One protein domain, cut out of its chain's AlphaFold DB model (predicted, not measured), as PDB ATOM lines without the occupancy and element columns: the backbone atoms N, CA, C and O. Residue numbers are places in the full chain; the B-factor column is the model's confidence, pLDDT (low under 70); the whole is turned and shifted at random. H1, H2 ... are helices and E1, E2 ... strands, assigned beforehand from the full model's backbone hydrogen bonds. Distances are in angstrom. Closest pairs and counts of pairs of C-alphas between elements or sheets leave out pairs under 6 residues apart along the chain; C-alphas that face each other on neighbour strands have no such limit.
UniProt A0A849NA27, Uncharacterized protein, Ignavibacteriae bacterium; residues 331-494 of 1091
ATOM      1  N   LEU A 331      24.388  26.659 -57.342       83.19
ATOM      2  CA  LEU A 331      24.192  27.030 -58.751       83.19
ATOM      3  C   LEU A 331      24.212  28.537 -58.984       83.19
ATOM      4  O   LEU A 331      24.815  29.019 -59.941       83.19
ATOM      5  N   THR A 332      23.584  29.285 -58.084       82.62
ATOM      6  CA  THR A 332      23.523  30.746 -58.124       82.62
ATOM      7  C   THR A 332      24.678  31.382 -57.361       82.62
ATOM      8  O   THR A 332      24.608  32.566 -57.039       82.62
ATOM      9  N   SER A 333      25.732  30.628 -57.032       89.38
ATOM     10  CA  SER A 333      26.904  31.165 -56.348       89.38
ATOM     11  C   SER A 333      27.976  31.675 -57.313       89.38
ATOM     12  O   SER A 333      28.071  31.249 -58.470       89.38
ATOM     13  N   ILE A 334      28.805  32.592 -56.816       90.88
ATOM     14  CA  ILE A 334      30.037  33.039 -57.479       90.88
ATOM     15  C   ILE A 334      31.224  32.838 -56.544       90.88
ATOM     16  O   ILE A 334      31.066  32.942 -55.326       90.88
ATOM     17  N   VAL A 335      32.406  32.614 -57.111       93.06
ATOM     18  CA  VAL A 335      33.654  32.503 -56.351       93.06
ATOM     19  C   VAL A 335      34.508  33.745 -56.574       93.06
ATOM     20  O   VAL A 335      34.841  34.099 -57.707       93.06
ATOM     21  N   ILE A 336      34.864  34.415 -55.480       95.31
ATOM     22  CA  ILE A 336      35.748  35.581 -55.480       95.31
ATOM     23  C   ILE A 336      37.049  35.230 -54.754       95.31
ATOM     24  O   ILE A 336      37.029  34.720 -53.637       95.31
ATOM     25  N   HIS A 337      38.183  35.521 -55.387       96.06
ATOM     26  CA  HIS A 337      39.519  35.224 -54.883       96.06
ATOM     27  C   HIS A 337      40.081  36.457 -54.175       96.06
ATOM     28  O   HIS A 337      40.331  37.488 -54.806       96.06
ATOM     29  N   LEU A 338      40.281  36.351 -52.862       96.81
ATOM     30  CA  LEU A 338      40.788  37.425 -52.011       96.81
ATOM     31  C   LEU A 338      42.141  37.034 -51.417       96.81
ATOM     32  O   LEU A 338      42.323  35.922 -50.926       96.81
ATOM     33  N   LYS A 339      43.091  37.963 -51.404       96.31
ATOM     34  CA  LYS A 339      44.394  37.786 -50.763       96.31
ATOM     35  C   LYS A 339      44.629  38.911 -49.767       96.31
ATOM     36  O   LYS A 339      44.647  40.082 -50.130       96.31
ATOM     37  N   PHE A 340      44.856  38.545 -48.516       96.44
ATOM     38  CA  PHE A 340      45.233  39.484 -47.465       96.44
ATOM     39  C   PHE A 340      46.727  39.364 -47.230       96.44
ATOM     40  O   PHE A 340      47.240  38.249 -47.148       96.44
ATOM     41  N   VAL A 341      47.428  40.490 -47.133       96.00
ATOM     42  CA  VAL A 341      48.872  40.516 -46.893       96.00
ATOM     43  C   VAL A 341      49.227  41.345 -45.670       96.00
ATOM     44  O   VAL A 341      48.520  42.289 -45.312       96.00
ATOM     45  N   TYR A 342      50.339  40.976 -45.044       95.81
ATOM     46  CA  TYR A 342      50.921  41.668 -43.901       95.81
ATOM     47  C   TYR A 342      52.448  41.537 -43.911       95.81
ATOM     48  O   TYR A 342      52.997  40.617 -44.524       95.81
ATOM     49  N   TYR A 343      53.145  42.436 -43.230       93.81
ATOM     50  CA  TYR A 343      54.579  42.357 -42.997       93.81
ATOM     51  C   TYR A 343      54.891  41.534 -41.751       93.81
ATOM     52  O   TYR A 343      54.561  41.907 -40.622       93.81
ATOM     53  N   ASP A 344      55.609  40.436 -41.960       95.19
ATOM     54  CA  ASP A 344      56.110  39.598 -40.885       95.19
ATOM     55  C   ASP A 344      57.443  40.157 -40.360       95.19
ATOM     56  O   ASP A 344      58.426  40.280 -41.099       95.19
ATOM     57  N   LYS A 345      57.478  40.509 -39.069       91.12
ATOM     58  CA  LYS A 345      58.654  41.097 -38.403       91.12
ATOM     59  C   LYS A 345      59.785  40.097 -38.149       91.12
ATOM     60  O   LYS A 345      60.912  40.520 -37.902       91.12
ATOM     61  N   ILE A 346      59.501  38.799 -38.192       93.62
ATOM     62  CA  ILE A 346      60.465  37.723 -37.950       93.62
ATOM     63  C   ILE A 346      61.094  37.282 -39.271       93.62
ATOM     64  O   ILE A 346      62.315  37.197 -39.379       93.62
ATOM     65  N   LYS A 347      60.273  37.087 -40.308       93.94
ATOM     66  CA  LYS A 347      60.719  36.740 -41.667       93.94
ATOM     67  C   LYS A 347      61.171  37.950 -42.491       93.94
ATOM     68  O   LYS A 347      61.744  37.760 -43.562       93.94
ATOM     69  N   LEU A 348      60.922  39.171 -42.010       93.00
ATOM     70  CA  LEU A 348      61.328  40.446 -42.618       93.00
ATOM     71  C   LEU A 348      60.832  40.638 -44.063       93.00
ATOM     72  O   LEU A 348      61.527  41.217 -44.898       93.00
ATOM     73  N   LYS A 349      59.625  40.150 -44.371       93.00
ATOM     74  CA  LYS A 349      59.001  40.262 -45.699       93.00
ATOM     75  C   LYS A 349      57.479  40.288 -45.608       93.00
ATOM     76  O   LYS A 349      56.903  39.886 -44.600       93.00
ATOM     77  N   GLN A 350      56.838  40.744 -46.680       93.00
ATOM     78  CA  GLN A 350      55.389  40.663 -46.815       93.00
ATOM     79  C   GLN A 350      54.966  39.221 -47.128       93.00
ATOM     80  O   GLN A 350      55.563  38.563 -47.984       93.00
ATOM     81  N   LEU A 351      53.942  38.735 -46.433       95.69
ATOM     82  CA  LEU A 351      53.403  37.384 -46.552       95.69
ATOM     83  C   LEU A 351      51.878  37.410 -46.673       95.69
ATOM     84  O   LEU A 351      51.243  38.358 -46.204       95.69
ATOM     85  N   PRO A 352      51.269  36.380 -47.290       96.25
ATOM     86  CA  PRO A 352      49.832  36.191 -47.195       96.25
ATOM     87  C   PRO A 352      49.436  35.871 -45.750       96.25
ATOM     88  O   PRO A 352      50.140  35.146 -45.047       96.25
ATOM     89  N   VAL A 353      48.285  36.378 -45.316       96.94
ATOM     90  CA  VAL A 353      47.688  36.003 -44.032       96.94
ATOM     91  C   VAL A 353      47.364  34.500 -44.062       96.94
ATOM     92  O   VAL A 353      46.756  34.050 -45.041       96.94
ATOM     93  N   PRO A 354      47.766  33.709 -43.046       96.62
ATOM     94  CA  PRO A 354      47.491  32.271 -42.990       96.62
ATOM     95  C   PRO A 354      45.996  31.954 -42.943       96.62
ATOM     96  O   PRO A 354      45.179  32.844 -42.699       96.62
ATOM     97  N   ASN A 355      45.641  30.679 -43.130       93.94
ATOM     98  CA  ASN A 355      44.268  30.195 -42.973       93.94
ATOM     99  C   ASN A 355      43.700  30.525 -41.575       93.94
ATOM    100  O   ASN A 355      44.422  30.468 -40.578       93.94
ATOM    101  N   GLY A 356      42.398  30.809 -41.495       91.69
ATOM    102  CA  GLY A 356      41.680  31.045 -40.235       91.69
ATOM    103  C   GLY A 356      40.863  32.340 -40.173       91.69
ATOM    104  O   GLY A 356      40.320  32.659 -39.107       91.69
ATOM    105  N   LEU A 357      40.763  33.092 -41.274       94.25
ATOM    106  CA  LEU A 357      39.851  34.233 -41.390       94.25
ATOM    107  C   LEU A 357      38.425  33.782 -41.725       94.25
ATOM    108  O   LEU A 357      38.224  32.861 -42.512       94.25
ATOM    109  N   THR A 358      37.440  34.479 -41.159       93.88
ATOM    110  CA  THR A 358      36.024  34.321 -41.513       93.88
ATOM    111  C   THR A 358      35.619  35.499 -42.384       93.88
ATOM    112  O   THR A 358      35.649  36.634 -41.911       93.88
ATOM    113  N   ILE A 359      35.247  35.235 -43.638       96.81
ATOM    114  CA  ILE A 359      34.914  36.271 -44.622       96.81
ATOM    115  C   ILE A 359      33.417  36.216 -44.920       96.81
ATOM    116  O   ILE A 359      32.894  35.180 -45.336       96.81
ATOM    117  N   LYS A 360      32.730  37.341 -44.718       97.25
ATOM    118  CA  LYS A 360      31.297  37.514 -44.991       97.25
ATOM    119  C   LYS A 360      31.107  38.485 -46.152       97.25
ATOM    120  O   LYS A 360      31.915  39.395 -46.326       97.25
ATOM    121  N   ALA A 361      30.057  38.286 -46.940       96.88
ATOM    122  CA  ALA A 361      29.694  39.167 -48.046       96.88
ATOM    123  C   ALA A 361      28.368  39.865 -47.744       96.88
ATOM    124  O   ALA A 361      27.453  39.265 -47.178       96.88
ATOM    125  N   TYR A 362      28.255  41.121 -48.154       95.88
ATOM    126  CA  TYR A 362      27.087  41.950 -47.890       95.88
ATOM    127  C   TYR A 362      26.655  42.704 -49.144       95.88
ATOM    128  O   TYR A 362      27.480  43.056 -49.988       95.88
ATOM    129  N   GLU A 363      25.354  42.970 -49.243       93.31
ATOM    130  CA  GLU A 363      24.749  43.834 -50.264       93.31
ATOM    131  C   GLU A 363      24.057  45.058 -49.638       93.31
ATOM    132  O   GLU A 363      24.243  45.364 -48.451       93.31
ATOM    133  N   ASP A 364      23.285  45.783 -50.451       92.31
ATOM    134  CA  ASP A 364      22.561  47.000 -50.078       92.31
ATOM    135  C   ASP A 364      21.863  46.891 -48.713       92.31
ATOM    136  O   ASP A 364      21.237  45.886 -48.369       92.31
ATOM    137  N   GLY A 365      21.988  47.949 -47.907       91.38
ATOM    138  CA  GLY A 365      21.419  47.984 -46.557       91.38
ATOM    139  C   GLY A 365      22.129  47.080 -45.543       91.38
ATOM    140  O   GLY A 365      21.549  46.789 -44.502       91.38
ATOM    141  N   HIS A 366      23.369  46.650 -45.824       92.88
ATOM    142  CA  HIS A 366      24.164  45.775 -44.948       92.88
ATOM    143  C   HIS A 366      23.519  44.394 -44.745       92.88
ATOM    144  O   HIS A 366      23.590  43.773 -43.684       92.88
ATOM    145  N   LYS A 367      22.877  43.887 -45.797       93.81
ATOM    146  CA  LYS A 367      22.228  42.581 -45.784       93.81
ATOM    147  C   LYS A 367      23.255  41.478 -46.045       93.81
ATOM    148  O   LYS A 367      23.866  41.440 -47.109       93.81
ATOM    149  N   ASN A 368      23.429  40.586 -45.070       94.69
ATOM    150  CA  ASN A 368      24.360  39.461 -45.160       94.69
ATOM    151  C   ASN A 368      23.935  38.463 -46.247       94.69
ATOM    152  O   ASN A 368      22.779  38.025 -46.286       94.69
ATOM    153  N   ILE A 369      24.893  38.063 -47.076       93.38
ATOM    154  CA  ILE A 369      24.759  36.992 -48.060       93.38
ATOM    155  C   ILE A 369      25.538  35.783 -47.527       93.38
ATOM    156  O   ILE A 369      26.683  35.952 -47.106       93.38
ATOM    157  N   PRO A 370      24.962  34.567 -47.519       93.31
ATOM    158  CA  PRO A 370      25.687  33.382 -47.081       93.31
ATOM    159  C   PRO A 370      26.990  33.189 -47.863       93.31
ATOM    160  O   PRO A 370      26.995  33.227 -49.098       93.31
ATOM    161  N   THR A 371      28.081  32.961 -47.134       94.12
ATOM    162  CA  THR A 371      29.408  32.711 -47.695       94.12
ATOM    163  C   THR A 371      29.997  31.401 -47.192       94.12
ATOM    164  O   THR A 371      29.729  30.958 -46.077       94.12
ATOM    165  N   GLU A 372      30.829  30.797 -48.028       92.81
ATOM    166  CA  GLU A 372      31.693  29.666 -47.703       92.81
ATOM    167  C   GLU A 372      33.092  29.993 -48.229       92.81
ATOM    168  O   GLU A 372      33.222  30.614 -49.285       92.81
ATOM    169  N   SER A 373      34.149  29.618 -47.509       93.69
ATOM    170  CA  SER A 373      35.508  29.921 -47.956       93.69
ATOM    171  C   SER A 373      36.502  28.809 -47.684       93.69
ATOM    172  O   SER A 373      36.476  28.214 -46.606       93.69
ATOM    173  N   ILE A 374      37.434  28.615 -48.614       92.81
ATOM    174  CA  ILE A 374      38.629  27.784 -48.430       92.81
ATOM    175  C   ILE A 374      39.900  28.611 -48.628       92.81
ATOM    176  O   ILE A 374      39.861  29.710 -49.186       92.81
ATOM    177  N   TYR A 375      41.034  28.070 -48.187       92.81
ATOM    178  CA  TYR A 375      42.341  28.711 -48.292       92.81
ATOM    179  C   TYR A 375      43.330  27.816 -49.038       92.81
ATOM    180  O   TYR A 375      43.596  26.699 -48.591       92.81
ATOM    181  N   ARG A 376      43.907  28.313 -50.138       90.94
ATOM    182  CA  ARG A 376      44.950  27.625 -50.918       90.94
ATOM    183  C   ARG A 376      46.046  28.614 -51.295       90.94
ATOM    184  O   ARG A 376      45.747  29.705 -51.764       90.94
ATOM    185  N   ASP A 377      47.302  28.240 -51.063       90.19
ATOM    186  CA  ASP A 377      48.488  28.957 -51.555       90.19
ATOM    187  C   ASP A 377      48.485  30.483 -51.299       90.19
ATOM    188  O   ASP A 377      48.942  31.287 -52.113       90.19
ATOM    189  N   GLY A 378      47.966  30.908 -50.140       92.94
ATOM    190  CA  GLY A 378      47.898  32.326 -49.774       92.94
ATOM    191  C   GLY A 378      46.645  33.072 -50.234       92.94
ATOM    192  O   GLY A 378      46.580  34.288 -50.042       92.94
ATOM    193  N   VAL A 379      45.672  32.385 -50.837       95.38
ATOM    194  CA  VAL A 379      44.445  32.959 -51.402       95.38
ATOM    195  C   VAL A 379      43.214  32.330 -50.752       95.38
ATOM    196  O   VAL A 379      43.120  31.114 -50.587       95.38
ATOM    197  N   TYR A 380      42.256  33.181 -50.400       96.25
ATOM    198  CA  TYR A 380      40.925  32.802 -49.951       96.25
ATOM    199  C   TYR A 380      39.975  32.737 -51.143       96.25
ATOM    200  O   TYR A 380      39.772  33.736 -51.832       96.25
ATOM    201  N   TYR A 381      39.368  31.577 -51.359       96.19
ATOM    202  CA  TYR A 381      38.313  31.377 -52.346       96.19
ATOM    203  C   TYR A 381      37.004  31.572 -51.603       96.19
ATOM    204  O   TYR A 381      36.703  30.794 -50.704       96.19
ATOM    205  N   VAL A 382      36.258  32.624 -51.919       96.19
ATOM    206  CA  VAL A 382      35.030  32.995 -51.212       96.19
ATOM    207  C   VAL A 382      33.842  32.732 -52.124       96.19
ATOM    208  O   VAL A 382      33.583  33.494 -53.054       96.19
ATOM    209  N   LYS A 383      33.116  31.647 -51.853       94.50
ATOM    210  CA  LYS A 383      31.849  31.316 -52.502       94.50
ATOM    211  C   LYS A 383      30.736  32.138 -51.865       94.50
ATOM    212  O   LYS A 383      30.509  32.052 -50.661       94.50
ATOM    213  N   VAL A 384      30.032  32.920 -52.672       93.75
ATOM    214  CA  VAL A 384      28.937  33.802 -52.248       93.75
ATOM    215  C   VAL A 384      27.629  33.279 -52.832       93.75
ATOM    216  O   VAL A 384      27.502  33.218 -54.053       93.75
ATOM    217  N   LYS A 385      26.668  32.890 -51.985       90.88
ATOM    218  CA  LYS A 385      25.444  32.174 -52.396       90.88
ATOM    219  C   LYS A 385      24.232  33.110 -52.492       90.88
ATOM    220  O   LYS A 385      23.686  33.543 -51.475       90.88
ATOM    221  N   PHE A 386      23.774  33.411 -53.707       85.75
ATOM    222  CA  PHE A 386      22.613  34.285 -53.927       85.75
ATOM    223  C   PHE A 386      21.297  33.496 -53.920       85.75
ATOM    224  O   PHE A 386      21.188  32.472 -54.582       85.75
ATOM    225  N   LYS A 387      20.257  33.989 -53.231       73.38
ATOM    226  CA  LYS A 387      18.980  33.256 -53.094       73.38
ATOM    227  C   LYS A 387      18.164  33.119 -54.389       73.38
ATOM    228  O   LYS A 387      17.548  32.084 -54.582       73.38
ATOM    229  N   ASN A 388      18.123  34.152 -55.240       67.88
ATOM    230  CA  ASN A 388      17.210  34.196 -56.396       67.88
ATOM    231  C   ASN A 388      17.930  34.447 -57.728       67.88
ATOM    232  O   ASN A 388      17.801  33.655 -58.655       67.88
ATOM    233  N   LYS A 389      18.664  35.560 -57.851       70.00
ATOM    234  CA  LYS A 389      19.418  35.919 -59.062       70.00
ATOM    235  C   LYS A 389      20.786  36.473 -58.683       70.00
ATOM    236  O   LYS A 389      20.880  37.306 -57.779       70.00
ATOM    237  N   MET A 390      21.826  36.029 -59.394       75.19
ATOM    238  CA  MET A 390      23.185  36.565 -59.247       75.19
ATOM    239  C   MET A 390      23.217  38.047 -59.630       75.19
ATOM    240  O   MET A 390      23.694  38.874 -58.858       75.19
ATOM    241  N   LYS A 391      22.638  38.393 -60.785       73.81
ATOM    242  CA  LYS A 391      22.478  39.776 -61.243       73.81
ATOM    243  C   LYS A 391      21.104  40.308 -60.855       73.81
ATOM    244  O   LYS A 391      20.081  39.824 -61.336       73.81
ATOM    245  N   ASP A 392      21.106  41.322 -60.004       81.62
ATOM    246  CA  ASP A 392      19.925  42.105 -59.667       81.62
ATOM    247  C   ASP A 392      20.200  43.562 -60.066       81.62
ATOM    248  O   ASP A 392      21.107  44.165 -59.490       81.62
ATOM    249  N   PRO A 393      19.475  44.135 -61.048       79.81
ATOM    250  CA  PRO A 393      19.648  45.531 -61.450       79.81
ATOM    251  C   PRO A 393      19.423  46.536 -60.313       79.81
ATOM    252  O   PRO A 393      19.904  47.662 -60.402       79.81
ATOM    253  N   ALA A 394      18.697  46.150 -59.257       84.69
ATOM    254  CA  ALA A 394      18.508  46.982 -58.076       84.69
ATOM    255  C   ALA A 394      19.737  46.999 -57.153       84.69
ATOM    256  O   ALA A 394      19.811  47.857 -56.273       84.69
ATOM    257  N   ARG A 395      20.699  46.079 -57.337       89.06
ATOM    258  CA  ARG A 395      21.882  45.994 -56.480       89.06
ATOM    259  C   ARG A 395      22.853  47.122 -56.790       89.06
ATOM    260  O   ARG A 395      23.402  47.195 -57.890       89.06
ATOM    261  N   THR A 396      23.123  47.967 -55.801       89.38
ATOM    262  CA  THR A 396      24.052  49.096 -55.959       89.38
ATOM    263  C   THR A 396      25.342  48.930 -55.166       89.38
ATOM    264  O   THR A 396      26.365  49.502 -55.548       89.38
ATOM    265  N   GLN A 397      25.317  48.113 -54.109       91.38
ATOM    266  CA  GLN A 397      26.446  47.841 -53.227       91.38
ATOM    267  C   GLN A 397      26.695  46.339 -53.080       91.38
ATOM    268  O   GLN A 397      25.775  45.531 -52.974       91.38
ATOM    269  N   PHE A 398      27.975  45.979 -53.038       95.81
ATOM    270  CA  PHE A 398      28.465  44.643 -52.729       95.81
ATOM    271  C   PHE A 398      29.847  44.789 -52.093       95.81
ATOM    272  O   PHE A 398      30.641  45.559 -52.623       95.81
ATOM    273  N   TYR A 399      30.126  44.134 -50.967       97.25
ATOM    274  CA  TYR A 399      31.410  44.243 -50.257       97.25
ATOM    275  C   TYR A 399      31.655  43.056 -49.319       97.25
ATOM    276  O   TYR A 399      30.757  42.250 -49.070       97.25
ATOM    277  N   PHE A 400      32.881  42.960 -48.798       98.12
ATOM    278  CA  PHE A 400      33.313  41.903 -47.887       98.12
ATOM    279  C   PHE A 400      33.700  42.461 -46.527       98.12
ATOM    280  O   PHE A 400      34.272  43.547 -46.449       98.12
ATOM    281  N   GLU A 401      33.463  41.685 -45.473       97.62
ATOM    282  CA  GLU A 401      33.930  42.005 -44.126       97.62
ATOM    283  C   GLU A 401      34.569  40.794 -43.449       97.62
ATOM    284  O   GLU A 401      34.237  39.640 -43.740       97.62
ATOM    285  N   ILE A 402      35.500  41.078 -42.537       96.00
ATOM    286  CA  ILE A 402      36.168  40.094 -41.687       96.00
ATOM    287  C   ILE A 402      35.909  40.439 -40.228       96.00
ATOM    288  O   ILE A 402      36.016  41.593 -39.811       96.00
ATOM    289  N   GLU A 403      35.666  39.393 -39.448       90.75
ATOM    290  CA  GLU A 403      35.608  39.438 -37.994       90.75
ATOM    291  C   GLU A 403      36.736  38.564 -37.427       90.75
ATOM    292  O   GLU A 403      36.752  37.340 -37.589       90.75
ATOM    293  N   ALA A 404      37.724  39.210 -36.809       92.62
ATOM    294  CA  ALA A 404      38.925  38.561 -36.285       92.62
ATOM    295  C   ALA A 404      39.242  39.035 -34.861       92.62
ATOM    296  O   ALA A 404      40.393  39.277 -34.498       92.62
ATOM    297  N   GLU A 405      38.202  39.168 -34.036       91.44
ATOM    298  CA  GLU A 405      38.355  39.501 -32.623       91.44
ATOM    299  C   GLU A 405      39.294  38.515 -31.918       91.44
ATOM    300  O   GLU A 405      39.171  37.298 -32.081       91.44
ATOM    301  N   ASN A 406      40.231  39.051 -31.127       92.38
ATOM    302  CA  ASN A 406      41.211  38.277 -30.363       92.38
ATOM    303  C   ASN A 406      42.129  37.386 -31.224       92.38
ATOM    304  O   ASN A 406      42.723  36.446 -30.698       92.38
ATOM    305  N   LYS A 407      42.257  37.645 -32.534       94.81
ATOM    306  CA  LYS A 407      43.133  36.878 -33.429       94.81
ATOM    307  C   LYS A 407      44.423  37.634 -33.755       94.81
ATOM    308  O   LYS A 407      44.420  38.831 -34.027       94.81
ATOM    309  N   TYR A 408      45.525  36.897 -33.786       96.50
ATOM    310  CA  TYR A 408      46.866  37.392 -34.083       96.50
ATOM    311  C   TYR A 408      47.571  36.405 -35.005       96.50
ATOM    312  O   TYR A 408      47.366  35.201 -34.875       96.50
ATOM    313  N   ILE A 409      48.431  36.879 -35.898       97.75
ATOM    314  CA  ILE A 409      49.345  35.998 -36.629       97.75
ATOM    315  C   ILE A 409      50.604  35.836 -35.787       97.75
ATOM    316  O   ILE A 409      51.200  36.830 -35.378       97.75
ATOM    317  N   TYR A 410      50.984  34.599 -35.498       97.62
ATOM    318  CA  TYR A 410      52.157  34.264 -34.705       97.62
ATOM    319  C   TYR A 410      53.228  33.618 -35.576       97.62
ATOM    320  O   TYR A 410      52.957  32.621 -36.247       97.62
ATOM    321  N   THR A 411      54.450  34.138 -35.478       97.75
ATOM    322  CA  THR A 411      55.630  33.585 -36.149       97.75
ATOM    323  C   THR A 411      56.712  33.343 -35.111       97.75
ATOM    324  O   THR A 411      57.170  34.260 -34.434       97.75
ATOM    325  N   LYS A 412      57.107  32.080 -34.948       93.88
ATOM    326  CA  LYS A 412      58.043  31.666 -33.896       93.88
ATOM    327  C   LYS A 412      59.504  31.937 -34.259       93.88
ATOM    328  O   LYS A 412      60.278  32.361 -33.403       93.88
ATOM    329  N   SER A 413      59.885  31.652 -35.501       94.12
ATOM    330  CA  SER A 413      61.227  31.871 -36.042       94.12
ATOM    331  C   SER A 413      61.158  32.130 -37.546       94.12
ATOM    332  O   SER A 413      60.109  31.966 -38.169       94.12
ATOM    333  N   ASP A 414      62.278  32.521 -38.149       92.19
ATOM    334  CA  ASP A 414      62.386  32.725 -39.596       92.19
ATOM    335  C   ASP A 414      62.133  31.435 -40.403       92.19
ATOM    336  O   ASP A 414      61.658  31.502 -41.543       92.19
ATOM    337  N   SER A 415      62.365  30.270 -39.791       93.31
ATOM    338  CA  SER A 415      62.149  28.937 -40.369       93.31
ATOM    339  C   SER A 415      60.735  28.363 -40.194       93.31
ATOM    340  O   SER A 415      60.346  27.489 -40.964       93.31
ATOM    341  N   ASP A 416      59.950  28.858 -39.233       94.44
ATOM    342  CA  ASP A 416      58.598  28.351 -38.949       94.44
ATOM    343  C   ASP A 416      57.545  29.040 -39.831       94.44
ATOM    344  O   ASP A 416      57.679  30.226 -40.129       94.44
ATOM    345  N   GLU A 417      56.485  28.341 -40.240       93.88
ATOM    346  CA  GLU A 417      55.366  28.973 -40.957       93.88
ATOM    347  C   GLU A 417      54.465  29.782 -40.004       93.88
ATOM    348  O   GLU A 417      54.244  29.351 -38.867       93.88
ATOM    349  N   PRO A 418      53.933  30.945 -40.429       97.06
ATOM    350  CA  PRO A 418      53.038  31.739 -39.595       97.06
ATOM    351  C   PRO A 418      51.673  31.064 -39.419       97.06
ATOM    352  O   PRO A 418      51.133  30.467 -40.352       97.06
ATOM    353  N   GLU A 419      51.059  31.233 -38.249       96.19
ATOM    354  CA  GLU A 419      49.732  30.684 -37.940       96.19
ATOM    355  C   GLU A 419      48.837  31.709 -37.233       96.19
ATOM    356  O   GLU A 419      49.321  32.556 -36.482       96.19
ATOM    357  N   ILE A 420      47.518  31.636 -37.442       96.75
ATOM    358  CA  ILE A 420      46.567  32.456 -36.683       96.75
ATOM    359  C   ILE A 420      46.346  31.831 -35.301       96.75
ATOM    360  O   ILE A 420      45.920  30.682 -35.185       96.75
ATOM    361  N   LYS A 421      46.576  32.615 -34.246       95.62
ATOM    362  CA  LYS A 421      46.282  32.278 -32.850       95.62
ATOM    363  C   LYS A 421      45.186  33.154 -32.284       95.62
ATOM    364  O   LYS A 421      45.148  34.353 -32.544       95.62
ATOM    365  N   THR A 422      44.362  32.554 -31.435       95.44
ATOM    366  CA  THR A 422      43.389  33.280 -30.620       95.44
ATOM    367  C   THR A 422      43.969  33.517 -29.228       95.44
ATOM    368  O   THR A 422      44.310  32.558 -28.535       95.44
ATOM    369  N   LEU A 423      44.076  34.780 -28.822       94.56
ATOM    370  CA  LEU A 423      44.498  35.211 -27.489       94.56
ATOM    371  C   LEU A 423      43.508  36.251 -26.981       94.56
ATOM    372  O   LEU A 423      43.200  37.199 -27.696       94.56
ATOM    373  N   THR A 424      43.028  36.116 -25.746       93.75
ATOM    374  CA  THR A 424      42.226  37.188 -25.145       93.75
ATOM    375  C   THR A 424      43.069  38.453 -25.003       93.75
ATOM    376  O   THR A 424      44.287  38.376 -24.832       93.75
ATOM    377  N   GLN A 425      42.423  39.621 -25.007       89.19
ATOM    378  CA  GLN A 425      43.118  40.896 -24.811       89.19
ATOM    379  C   GLN A 425      44.020  40.880 -23.561       89.19
ATOM    380  O   GLN A 425      45.187  41.238 -23.641       89.19
ATOM    381  N   THR A 426      43.535  40.342 -22.435       94.44
ATOM    382  CA  THR A 426      44.325  40.199 -21.200       94.44
ATOM    383  C   THR A 426      45.559  39.312 -21.375       94.44
ATOM    384  O   THR A 426      46.618  39.616 -20.830       94.44
ATOM    385  N   GLN A 427      45.451  38.207 -22.121       95.38
ATOM    386  CA  GLN A 427      46.604  37.346 -22.401       95.38
ATOM    387  C   GLN A 427      47.650  38.081 -23.236       95.38
ATOM    388  O   GLN A 427      48.836  37.975 -22.936       95.38
ATOM    389  N   PHE A 428      47.217  38.828 -24.254       93.44
ATOM    390  CA  PHE A 428      48.116  39.611 -25.095       93.44
ATOM    391  C   PHE A 428      48.770  40.759 -24.318       93.44
ATOM    392  O   PHE A 428      49.976  40.965 -24.429       93.44
ATOM    393  N   ASP A 429      48.010  41.476 -23.489       91.81
ATOM    394  CA  ASP A 429      48.512  42.607 -22.705       91.81
ATOM    395  C   ASP A 429      49.599  42.188 -21.713       91.81
ATOM    396  O   ASP A 429      50.581  42.918 -21.564       91.81
ATOM    397  N   ASN A 430      49.470  40.990 -21.129       95.19
ATOM    398  CA  ASN A 430      50.442  40.397 -20.208       95.19
ATOM    399  C   ASN A 430      51.758  39.952 -20.872       95.19
ATOM    400  O   ASN A 430      52.712  39.646 -20.156       95.19
ATOM    401  N   LEU A 431      51.835  39.898 -22.207       95.06
ATOM    402  CA  LEU A 431      53.095  39.629 -22.904       95.06
ATOM    403  C   LEU A 431      54.050  40.817 -22.755       95.06
ATOM    404  O   LEU A 431      53.659  41.983 -22.894       95.06
ATOM    405  N   THR A 432      55.333  40.523 -22.565       93.38
ATOM    406  CA  THR A 432      56.384  41.541 -22.642       93.38
ATOM    407  C   THR A 432      56.451  42.138 -24.049       93.38
ATOM    408  O   THR A 432      56.086  41.503 -25.042       93.38
ATOM    409  N   PHE A 433      56.972  43.361 -24.174       92.31
ATOM    410  CA  PHE A 433      57.135  44.004 -25.482       92.31
ATOM    411  C   PHE A 433      57.975  43.165 -26.467       92.31
ATOM    412  O   PHE A 433      57.694  43.151 -27.669       92.31
ATOM    413  N   VAL A 434      58.974  42.432 -25.962       93.12
ATOM    414  CA  VAL A 434      59.815  41.533 -26.767       93.12
ATOM    415  C   VAL A 434      59.002  40.348 -27.290       93.12
ATOM    416  O   VAL A 434      59.074  40.044 -28.477       93.12
ATOM    417  N   GLU A 435      58.180  39.717 -26.448       94.19
ATOM    418  CA  GLU A 435      57.305  38.613 -26.864       94.19
ATOM    419  C   GLU A 435      56.257  39.066 -27.884       94.19
ATOM    420  O   GLU A 435      56.012  38.356 -28.862       94.19
ATOM    421  N   LYS A 436      55.700  40.274 -27.713       94.31
ATOM    422  CA  LYS A 436      54.752  40.884 -28.661       94.31
ATOM    423  C   LYS A 436      55.329  41.041 -30.070       94.31
ATOM    424  O   LYS A 436      54.555  41.085 -31.018       94.31
ATOM    425  N   GLN A 437      56.655  41.070 -30.255       92.75
ATOM    426  CA  GLN A 437      57.244  41.167 -31.600       92.75
ATOM    427  C   GLN A 437      57.042  39.916 -32.464       92.75
ATOM    428  O   GLN A 437      57.126  40.023 -33.685       92.75
ATOM    429  N   ASN A 438      56.735  38.765 -31.858       95.06
ATOM    430  CA  ASN A 438      56.393  37.541 -32.588       95.06
ATOM    431  C   ASN A 438      54.932  37.516 -33.065       95.06
ATOM    432  O   ASN A 438      54.514  36.551 -33.703       95.06
ATOM    433  N   TYR A 439      54.148  38.542 -32.718       95.69
ATOM    434  CA  TYR A 439      52.730  38.629 -33.029       95.69
ATOM    435  C   TYR A 439      52.439  39.827 -33.932       95.69
ATOM    436  O   TYR A 439      52.888  40.950 -33.699       95.69
ATOM    437  N   TYR A 440      51.617  39.580 -34.942       95.56
ATOM    438  CA  TYR A 440      50.961  40.598 -35.745       95.56
ATOM    439  C   TYR A 440      49.481  40.646 -35.354       95.56
ATOM    440  O   TYR A 440      48.778  39.641 -35.442       95.56
ATOM    441  N   ASP A 441      48.995  41.799 -34.909       93.12
ATOM    442  CA  ASP A 441      47.585  42.019 -34.580       93.12
ATOM    443  C   ASP A 441      46.723  42.037 -35.845       93.12
ATOM    444  O   ASP A 441      46.973  42.816 -36.767       93.12
ATOM    445  N   LEU A 442      45.695  41.190 -35.900       94.94
ATOM    446  CA  LEU A 442      44.682  41.283 -36.948       94.94
ATOM    447  C   LEU A 442      43.633  42.334 -36.566       94.94
ATOM    448  O   LEU A 442      43.355  42.535 -35.380       94.94
ATOM    449  N   PRO A 443      43.020  43.017 -37.548       94.69
ATOM    450  CA  PRO A 443      41.921  43.921 -37.254       94.69
ATOM    451  C   PRO A 443      40.741  43.149 -36.665       94.69
ATOM    452  O   PRO A 443      40.247  42.209 -37.283       94.69
ATOM    453  N   LYS A 444      40.245  43.582 -35.496       92.69
ATOM    454  CA  LYS A 444      39.014  43.031 -34.899       92.69
ATOM    455  C   LYS A 444      37.872  43.007 -35.921       92.69
ATOM    456  O   LYS A 444      37.159  42.012 -36.024       92.69
ATOM    457  N   PHE A 445      37.746  44.100 -36.669       93.62
ATOM    458  CA  PHE A 445      36.803  44.270 -37.761       93.62
ATOM    459  C   PHE A 445      37.514  44.891 -38.965       93.62
ATOM    460  O   PHE A 445      38.269  45.853 -38.813       93.62
ATOM    461  N   TRP A 446      37.242  44.369 -40.156       97.19
ATOM    462  CA  TRP A 446      37.728  44.908 -41.423       97.19
ATOM    463  C   TRP A 446      36.604  44.895 -42.456       97.19
ATOM    464  O   TRP A 446      35.811  43.957 -42.477       97.19
ATOM    465  N   SER A 447      36.556  45.907 -43.322       97.56
ATOM    466  CA  SER A 447      35.582  46.003 -44.415       97.56
ATOM    467  C   SER A 447      36.288  46.422 -45.698       97.56
ATOM    468  O   SER A 447      37.128  47.321 -45.673       97.56
ATOM    469  N   SER A 448      35.932  45.811 -46.828       97.75
ATOM    470  CA  SER A 448      36.496  46.174 -48.131       97.75
ATOM    471  C   SER A 448      36.044  47.558 -48.596       97.75
ATOM    472  O   SER A 448      36.661  48.132 -49.487       97.75
ATOM    473  N   ARG A 449      34.993  48.125 -47.994       96.38
ATOM    474  CA  ARG A 449      34.424  49.420 -48.385       96.38
ATOM    475  C   ARG A 449      35.440  50.552 -48.285       96.38
ATOM    476  O   ARG A 449      36.102  50.695 -47.258       96.38
ATOM    477  N   ASN A 450      35.547  51.364 -49.339       96.06
ATOM    478  CA  ASN A 450      36.560  52.413 -49.525       96.06
ATOM    479  C   ASN A 450      38.028  51.940 -49.446       96.06
ATOM    480  O   ASN A 450      38.937  52.743 -49.664       96.06
ATOM    481  N   TYR A 451      38.287  50.667 -49.131       96.56
ATOM    482  CA  TYR A 451      39.622  50.149 -48.865       96.56
ATOM    483  C   TYR A 451      40.429  50.109 -50.163       96.56
ATOM    484  O   TYR A 451      39.896  49.803 -51.235       96.56
ATOM    485  N   TRP A 452      41.727  50.400 -50.080       95.62
ATOM    486  CA  TRP A 452      42.605  50.291 -51.238       95.62
ATOM    487  C   TRP A 452      42.739  48.835 -51.676       95.62
ATOM    488  O   TRP A 452      43.248  47.987 -50.942       95.62
ATOM    489  N   THR A 453      42.276  48.555 -52.888       96.38
ATOM    490  CA  THR A 453      42.242  47.216 -53.463       96.38
ATOM    491  C   THR A 453      43.219  47.152 -54.612       96.38
ATOM    492  O   THR A 453      43.130  47.918 -55.571       96.38
ATOM    493  N   ARG A 454      44.163  46.226 -54.508       95.44
ATOM    494  CA  ARG A 454      45.122  45.941 -55.569       95.44
ATOM    495  C   ARG A 454      44.577  44.798 -56.422       95.44
ATOM    496  O   ARG A 454      43.899  43.913 -55.900       95.44
ATOM    497  N   TYR A 455      44.829  44.828 -57.721       91.94
ATOM    498  CA  TYR A 455      44.250  43.881 -58.682       91.94
ATOM    499  C   TYR A 455      45.285  43.456 -59.727       91.94
ATOM    500  O   TYR A 455      46.421  43.929 -59.707       91.94
ATOM    501  N   ASP A 456      44.924  42.521 -60.612       82.56
ATOM    502  CA  ASP A 456      45.814  41.974 -61.654       82.56
ATOM    503  C   ASP A 456      47.107  41.300 -61.140       82.56
ATOM    504  O   ASP A 456      47.976  40.940 -61.933       82.56
ATOM    505  N   GLY A 457      47.242  41.100 -59.825       71.94
ATOM    506  CA  GLY A 457      48.473  40.616 -59.199       71.94
ATOM    507  C   GLY A 457      49.568  41.681 -59.032       71.94
ATOM    508  O   GLY A 457      50.671  41.334 -58.613       71.94
ATOM    509  N   ASP A 458      49.286  42.959 -59.313       78.94
ATOM    510  CA  ASP A 458      50.233  44.064 -59.126       78.94
ATOM    511  C   ASP A 458      49.949  44.813 -57.818       78.94
ATOM    512  O   ASP A 458      48.932  45.490 -57.663       78.94
ATOM    513  N   ILE A 459      50.879  44.719 -56.867       73.75
ATOM    514  CA  ILE A 459      50.750  45.348 -55.548       73.75
ATOM    515  C   ILE A 459      50.786  46.891 -55.608       73.75
ATOM    516  O   ILE A 459      50.325  47.554 -54.676       73.75
ATOM    517  N   ASN A 460      51.304  47.470 -56.696       77.62
ATOM    518  CA  ASN A 460      51.426  48.917 -56.885       77.62
ATOM    519  C   ASN A 460      50.235  49.517 -57.648       77.62
ATOM    520  O   ASN A 460      50.071  50.738 -57.681       77.62
ATOM    521  N   LYS A 461      49.390  48.673 -58.250       86.12
ATOM    522  CA  LYS A 461      48.209  49.075 -59.015       86.12
ATOM    523  C   LYS A 461      46.964  48.888 -58.154       86.12
ATOM    524  O   LYS A 461      46.602  47.767 -57.814       86.12
ATOM    525  N   GLY A 462      46.284  49.977 -57.807       92.75
ATOM    526  CA  GLY A 462      45.049  49.897 -57.029       92.75
ATOM    527  C   GLY A 462      44.193  51.153 -57.098       92.75
ATOM    528  O   GLY A 462      44.594  52.166 -57.670       92.75
ATOM    529  N   ASP A 463      42.995  51.048 -56.536       94.25
ATOM    530  CA  ASP A 463      42.073  52.154 -56.258       94.25
ATOM    531  C   ASP A 463      41.141  51.733 -55.101       94.25
ATOM    532  O   ASP A 463      41.358  50.685 -54.485       94.25
ATOM    533  N   THR A 464      40.103  52.508 -54.782       95.25
ATOM    534  CA  THR A 464      39.076  52.056 -53.828       95.25
ATOM    535  C   THR A 464      38.390  50.786 -54.330       95.25
ATOM    536  O   THR A 464      38.183  50.608 -55.535       95.25
ATOM    537  N   PHE A 465      38.013  49.904 -53.405       96.62
ATOM    538  CA  PHE A 465      37.369  48.630 -53.714       96.62
ATOM    539  C   PHE A 465      36.188  48.770 -54.667       96.62
ATOM    540  O   PHE A 465      36.133  48.060 -55.662       96.62
ATOM    541  N   GLU A 466      35.279  49.709 -54.420       95.69
ATOM    542  CA  GLU A 466      34.087  49.906 -55.241       95.69
ATOM    543  C   GLU A 466      34.453  50.208 -56.697       95.69
ATOM    544  O   GLU A 466      33.855  49.648 -57.613       95.69
ATOM    545  N   LYS A 467      35.477  51.040 -56.914       95.75
ATOM    546  CA  LYS A 467      35.936  51.412 -58.251       95.75
ATOM    547  C   LYS A 467      36.655  50.255 -58.939       95.75
ATOM    548  O   LYS A 467      36.402  49.993 -60.113       95.75
ATOM    549  N   VAL A 468      37.515  49.536 -58.215       96.12
ATOM    550  CA  VAL A 468      38.188  48.338 -58.744       96.12
ATOM    551  C   VAL A 468      37.159  47.281 -59.125       96.12
ATOM    552  O   VAL A 468      37.169  46.783 -60.244       96.12
ATOM    553  N   PHE A 469      36.235  46.982 -58.220       95.50
ATOM    554  CA  PHE A 469      35.259  45.915 -58.372       95.50
ATOM    555  C   PHE A 469      34.236  46.219 -59.471       95.50
ATOM    556  O   PHE A 469      33.961  45.358 -60.306       95.50
ATOM    557  N   LYS A 470      33.672  47.433 -59.492       94.44
ATOM    558  CA  LYS A 470      32.579  47.800 -60.400       94.44
ATOM    559  C   LYS A 470      33.063  48.358 -61.735       94.44
ATOM    560  O   LYS A 470      32.571  47.933 -62.776       94.44
ATOM    561  N   ASP A 471      33.996  49.306 -61.714       94.88
ATOM    562  CA  ASP A 471      34.297  50.122 -62.895       94.88
ATOM    563  C   ASP A 471      35.490  49.577 -63.691       94.88
ATOM    564  O   ASP A 471      35.472  49.594 -64.925       94.88
ATOM    565  N   ILE A 472      36.518  49.085 -62.990       95.19
ATOM    566  CA  ILE A 472      37.770  48.603 -63.589       95.19
ATOM    567  C   ILE A 472      37.644  47.132 -63.997       95.19
ATOM    568  O   ILE A 472      37.670  46.821 -65.185       95.19
ATOM    569  N   GLU A 473      37.470  46.238 -63.022       94.12
ATOM    570  CA  GLU A 473      37.415  44.791 -63.251       94.12
ATOM    571  C   GLU A 473      36.018  44.317 -63.661       94.12
ATOM    572  O   GLU A 473      35.883  43.250 -64.256       94.12
ATOM    573  N   LYS A 474      34.973  45.116 -63.390       94.06
ATOM    574  CA  LYS A 474      33.569  44.826 -63.739       94.06
ATOM    575  C   LYS A 474      33.137  43.438 -63.261       94.06
ATOM    576  O   LYS A 474      32.616  42.632 -64.034       94.06
ATOM    577  N   LEU A 475      33.389  43.145 -61.988       92.88
ATOM    578  CA  LEU A 475      33.184  41.832 -61.384       92.88
ATOM    579  C   LEU A 475      31.713  41.575 -61.038       92.88
ATOM    580  O   LEU A 475      30.986  42.468 -60.587       92.88
ATOM    581  N   LYS A 476      31.266  40.325 -61.194       90.44
ATOM    582  CA  LYS A 476      29.981  39.856 -60.655       90.44
ATOM    583  C   LYS A 476      29.952  40.076 -59.129       90.44
ATOM    584  O   LYS A 476      30.964  39.839 -58.477       90.44
ATOM    585  N   PRO A 477      28.817  40.498 -58.539       90.56
ATOM    586  CA  PRO A 477      27.495  40.574 -59.161       90.56
ATOM    587  C   PRO A 477      27.167  41.909 -59.857       90.56
ATOM    588  O   PRO A 477      26.051  42.055 -60.349       90.56
ATOM    589  N   LEU A 478      28.084  42.886 -59.879       90.25
ATOM    590  CA  LEU A 478      27.829  44.229 -60.429       90.25
ATOM    591  C   LEU A 478      28.222  44.374 -61.911       90.25
ATOM    592  O   LEU A 478      27.768  45.305 -62.572       90.25
ATOM    593  N   GLY A 479      29.042  43.459 -62.430       89.38
ATOM    594  CA  GLY A 479      29.403  43.346 -63.842       89.38
ATOM    595  C   GLY A 479      29.350  41.900 -64.348       89.38
ATOM    596  O   GLY A 479      28.500  41.114 -63.924       89.38
ATOM    597  N   ASP A 480      30.258  41.555 -65.259       86.38
ATOM    598  CA  ASP A 480      30.249  40.292 -66.012       86.38
ATOM    599  C   ASP A 480      31.444  39.374 -65.717       86.38
ATOM    600  O   ASP A 480      31.360  38.167 -65.952       86.38
ATOM    601  N   ASN A 481      32.529  39.921 -65.165       89.44
ATOM    602  CA  ASN A 481      33.792  39.212 -64.975       89.44
ATOM    603  C   ASN A 481      33.887  38.523 -63.605       89.44
ATOM    604  O   ASN A 481      33.110  38.786 -62.686       89.44
ATOM    605  N   LEU A 482      34.883  37.650 -63.455       86.88
ATOM    606  CA  LEU A 482      35.244  36.996 -62.197       86.88
ATOM    607  C   LEU A 482      36.752  37.104 -61.967       86.88
ATOM    608  O   LEU A 482      37.544  37.153 -62.905       86.88
ATOM    609  N   THR A 483      37.141  37.100 -60.696       91.38
ATOM    610  CA  THR A 483      38.545  36.945 -60.281       91.38
ATOM    611  C   THR A 483      39.045  35.519 -60.536       91.38
ATOM    612  O   THR A 483      38.238  34.597 -60.628       91.38
ATOM    613  N   ASN A 484      40.363  35.316 -60.539       89.06
ATOM    614  CA  ASN A 484      40.976  33.984 -60.475       89.06
ATOM    615  C   ASN A 484      42.109  33.947 -59.440       89.06
ATOM    616  O   ASN A 484      42.572  34.985 -58.969       89.06
ATOM    617  N   ASP A 485      42.567  32.746 -59.110       87.69
ATOM    618  CA  ASP A 485      43.606  32.464 -58.118       87.69
ATOM    619  C   ASP A 485      44.970  33.105 -58.414       87.69
ATOM    620  O   ASP A 485      45.687  33.499 -57.494       87.69
ATOM    621  N   LYS A 486      45.314  33.278 -59.694       89.56
ATOM    622  CA  LYS A 486      46.536  33.970 -60.136       89.56
ATOM    623  C   LYS A 486      46.405  35.493 -60.095       89.56
ATOM    624  O   LYS A 486      47.418  36.187 -60.037       89.56
ATOM    625  N   LYS A 487      45.177  36.014 -60.125       91.25
ATOM    626  CA  LYS A 487      44.845  37.445 -60.081       91.25
ATOM    627  C   LYS A 487      43.772  37.734 -59.015       91.25
ATOM    628  O   LYS A 487      42.673  38.175 -59.361       91.25
ATOM    629  N   PRO A 488      44.057  37.478 -57.725       94.38
ATOM    630  CA  PRO A 488      43.114  37.779 -56.657       94.38
ATOM    631  C   PRO A 488      43.023  39.292 -56.421       94.38
ATOM    632  O   PRO A 488      43.940  40.045 -56.762       94.38
ATOM    633  N   LEU A 489      41.953  39.730 -55.759       96.44
ATOM    634  CA  LEU A 489      41.909  41.063 -55.159       96.44
ATOM    635  C   LEU A 489      42.788  41.063 -53.905       96.44
ATOM    636  O   LEU A 489      42.593  40.234 -53.013       96.44
ATOM    637  N   VAL A 490      43.764  41.968 -53.841       96.12
ATOM    638  CA  VAL A 490      44.773  41.998 -52.774       96.12
ATOM    639  C   VAL A 490      44.565  43.196 -51.848       96.12
ATOM    640  O   VAL A 490      44.527  44.345 -52.293       96.12
ATOM    641  N   PHE A 491      44.513  42.929 -50.543       96.44
ATOM    642  CA  PHE A 491      44.372  43.924 -49.479       96.44
ATOM    643  C   PHE A 491      45.550  43.838 -48.514       96.44
ATOM    644  O   PHE A 491      45.944  42.745 -48.106       96.44
ATOM    645  N   SER A 492      46.098  44.988 -48.123       95.25
ATOM    646  CA  SER A 492      47.180  45.061 -47.143       95.25
ATOM    647  C   SER A 492      46.629  45.492 -45.791       95.25
ATOM    648  O   SER A 492      46.013  46.553 -45.657       95.25
ATOM    649  N   PHE A 493      46.888  44.683 -44.766       96.12
ATOM    650  CA  PHE A 493      46.628  45.095 -43.393       96.12
ATOM    651  C   PHE A 493      47.668  46.092 -42.885       96.12
ATOM    652  O   PHE A 493      47.491  46.614 -41.798       96.12
ATOM    653  N   ASP A 494      48.715  46.425 -43.635       95.75
ATOM    654  CA  ASP A 494      49.663  47.468 -43.234       95.75
ATOM    655  C   ASP A 494      49.357  48.838 -43.829       95.75
ATOM    656  O   ASP A 494      50.062  49.784 -43.500       95.75
TER     657      ASP A 494
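This is residues 331 to 494 of the 1091 residues of an uncharacterized protein of Ignavibacteriae bacterium (UniProt A0A849NA27). Two strongly twisted sheets stand partly face to face as a sandwich with crossed strands: E1, E2, E5, E6 and E14 make one, E4, E3, E7 and E11 the other. The hairpin E12 and E13 packs on E14 with H3 beside E12, and a small sheet, E9 E8 E10, with the short helices H1 and H2 makes one end of the long axis. The 164 printed residues run E1 to E9, H1, H2, E10 to E13, H3, E14; the class is mostly strand, the first sheet is mixed and the others antiparallel. The whole is compact, with a radius of gyration of the C-alphas of 16.9 A, and elongated, 54 by 31 by 26 A.

Find C-alpha 333 at (26.904, 31.165, -56.348), where E1, residues 333 to 344, begins; it runs 34.1 A and ends at C-alpha 344 at (56.110, 39.598, -40.885). Its sheet adds E2, 349 to 352, E5, 371 to 376, E6, 379 to 385 and 19.0 A long, and E14, 489 to 492, ending at (47.180, 45.061, -47.143). Next look for E4, 367 to 369, E3, 359 to 363, E7, 398 to 403 and 17.2 A long, and E11, 445 to 447. Then find E9, 419 to 422, E8, 407 to 410, E10, 439 to 441, H1, 425 to 429, and H2, 433 to 436. Last come E12, 452 to 455, E13, 458 to 464, and H3, 465 to 472.

Start at E1, where E6 and E2 lie on one side, both antiparallel, with N 336 and O 382 at 2.9 A and N 342 and O 351 at 3.0 A. Parallel E14 lies on the other side, N 339 and O 489 at 2.8 A. In the facing sheet, E3 and E7 are antiparallel, N 360 and O 401 at 2.9 A; the facing parts are 10.3 A centre to centre, their strands at 52 degrees. E9, H1 H2, E10 form a split strand-helix-strand unit, E8 between the strands, with a right-handed crossover. H1 only just grazes that sheet, with 5 pairs of C-alphas within 10 A. The closest C-alphas of E12 and E14, Arg 454 and Val 490, are 4.8 A apart; those of E12 and H3, Thr 453 and Phe 465, 5.1 A. Within hydrogen-bond range are every O i to N i+4 pair in H1 and 3 of 4 in H3; H2 is too short for one.

The farthest C-alphas, Pro 393 and Thr 432, are 53.6 A apart. The printed part has no cut; E6 to E7 and H3 to E14 are long links. Residues 429 to 434 stand free. Mean pLDDT of the printed part is 92.4, with residue 388 under 70.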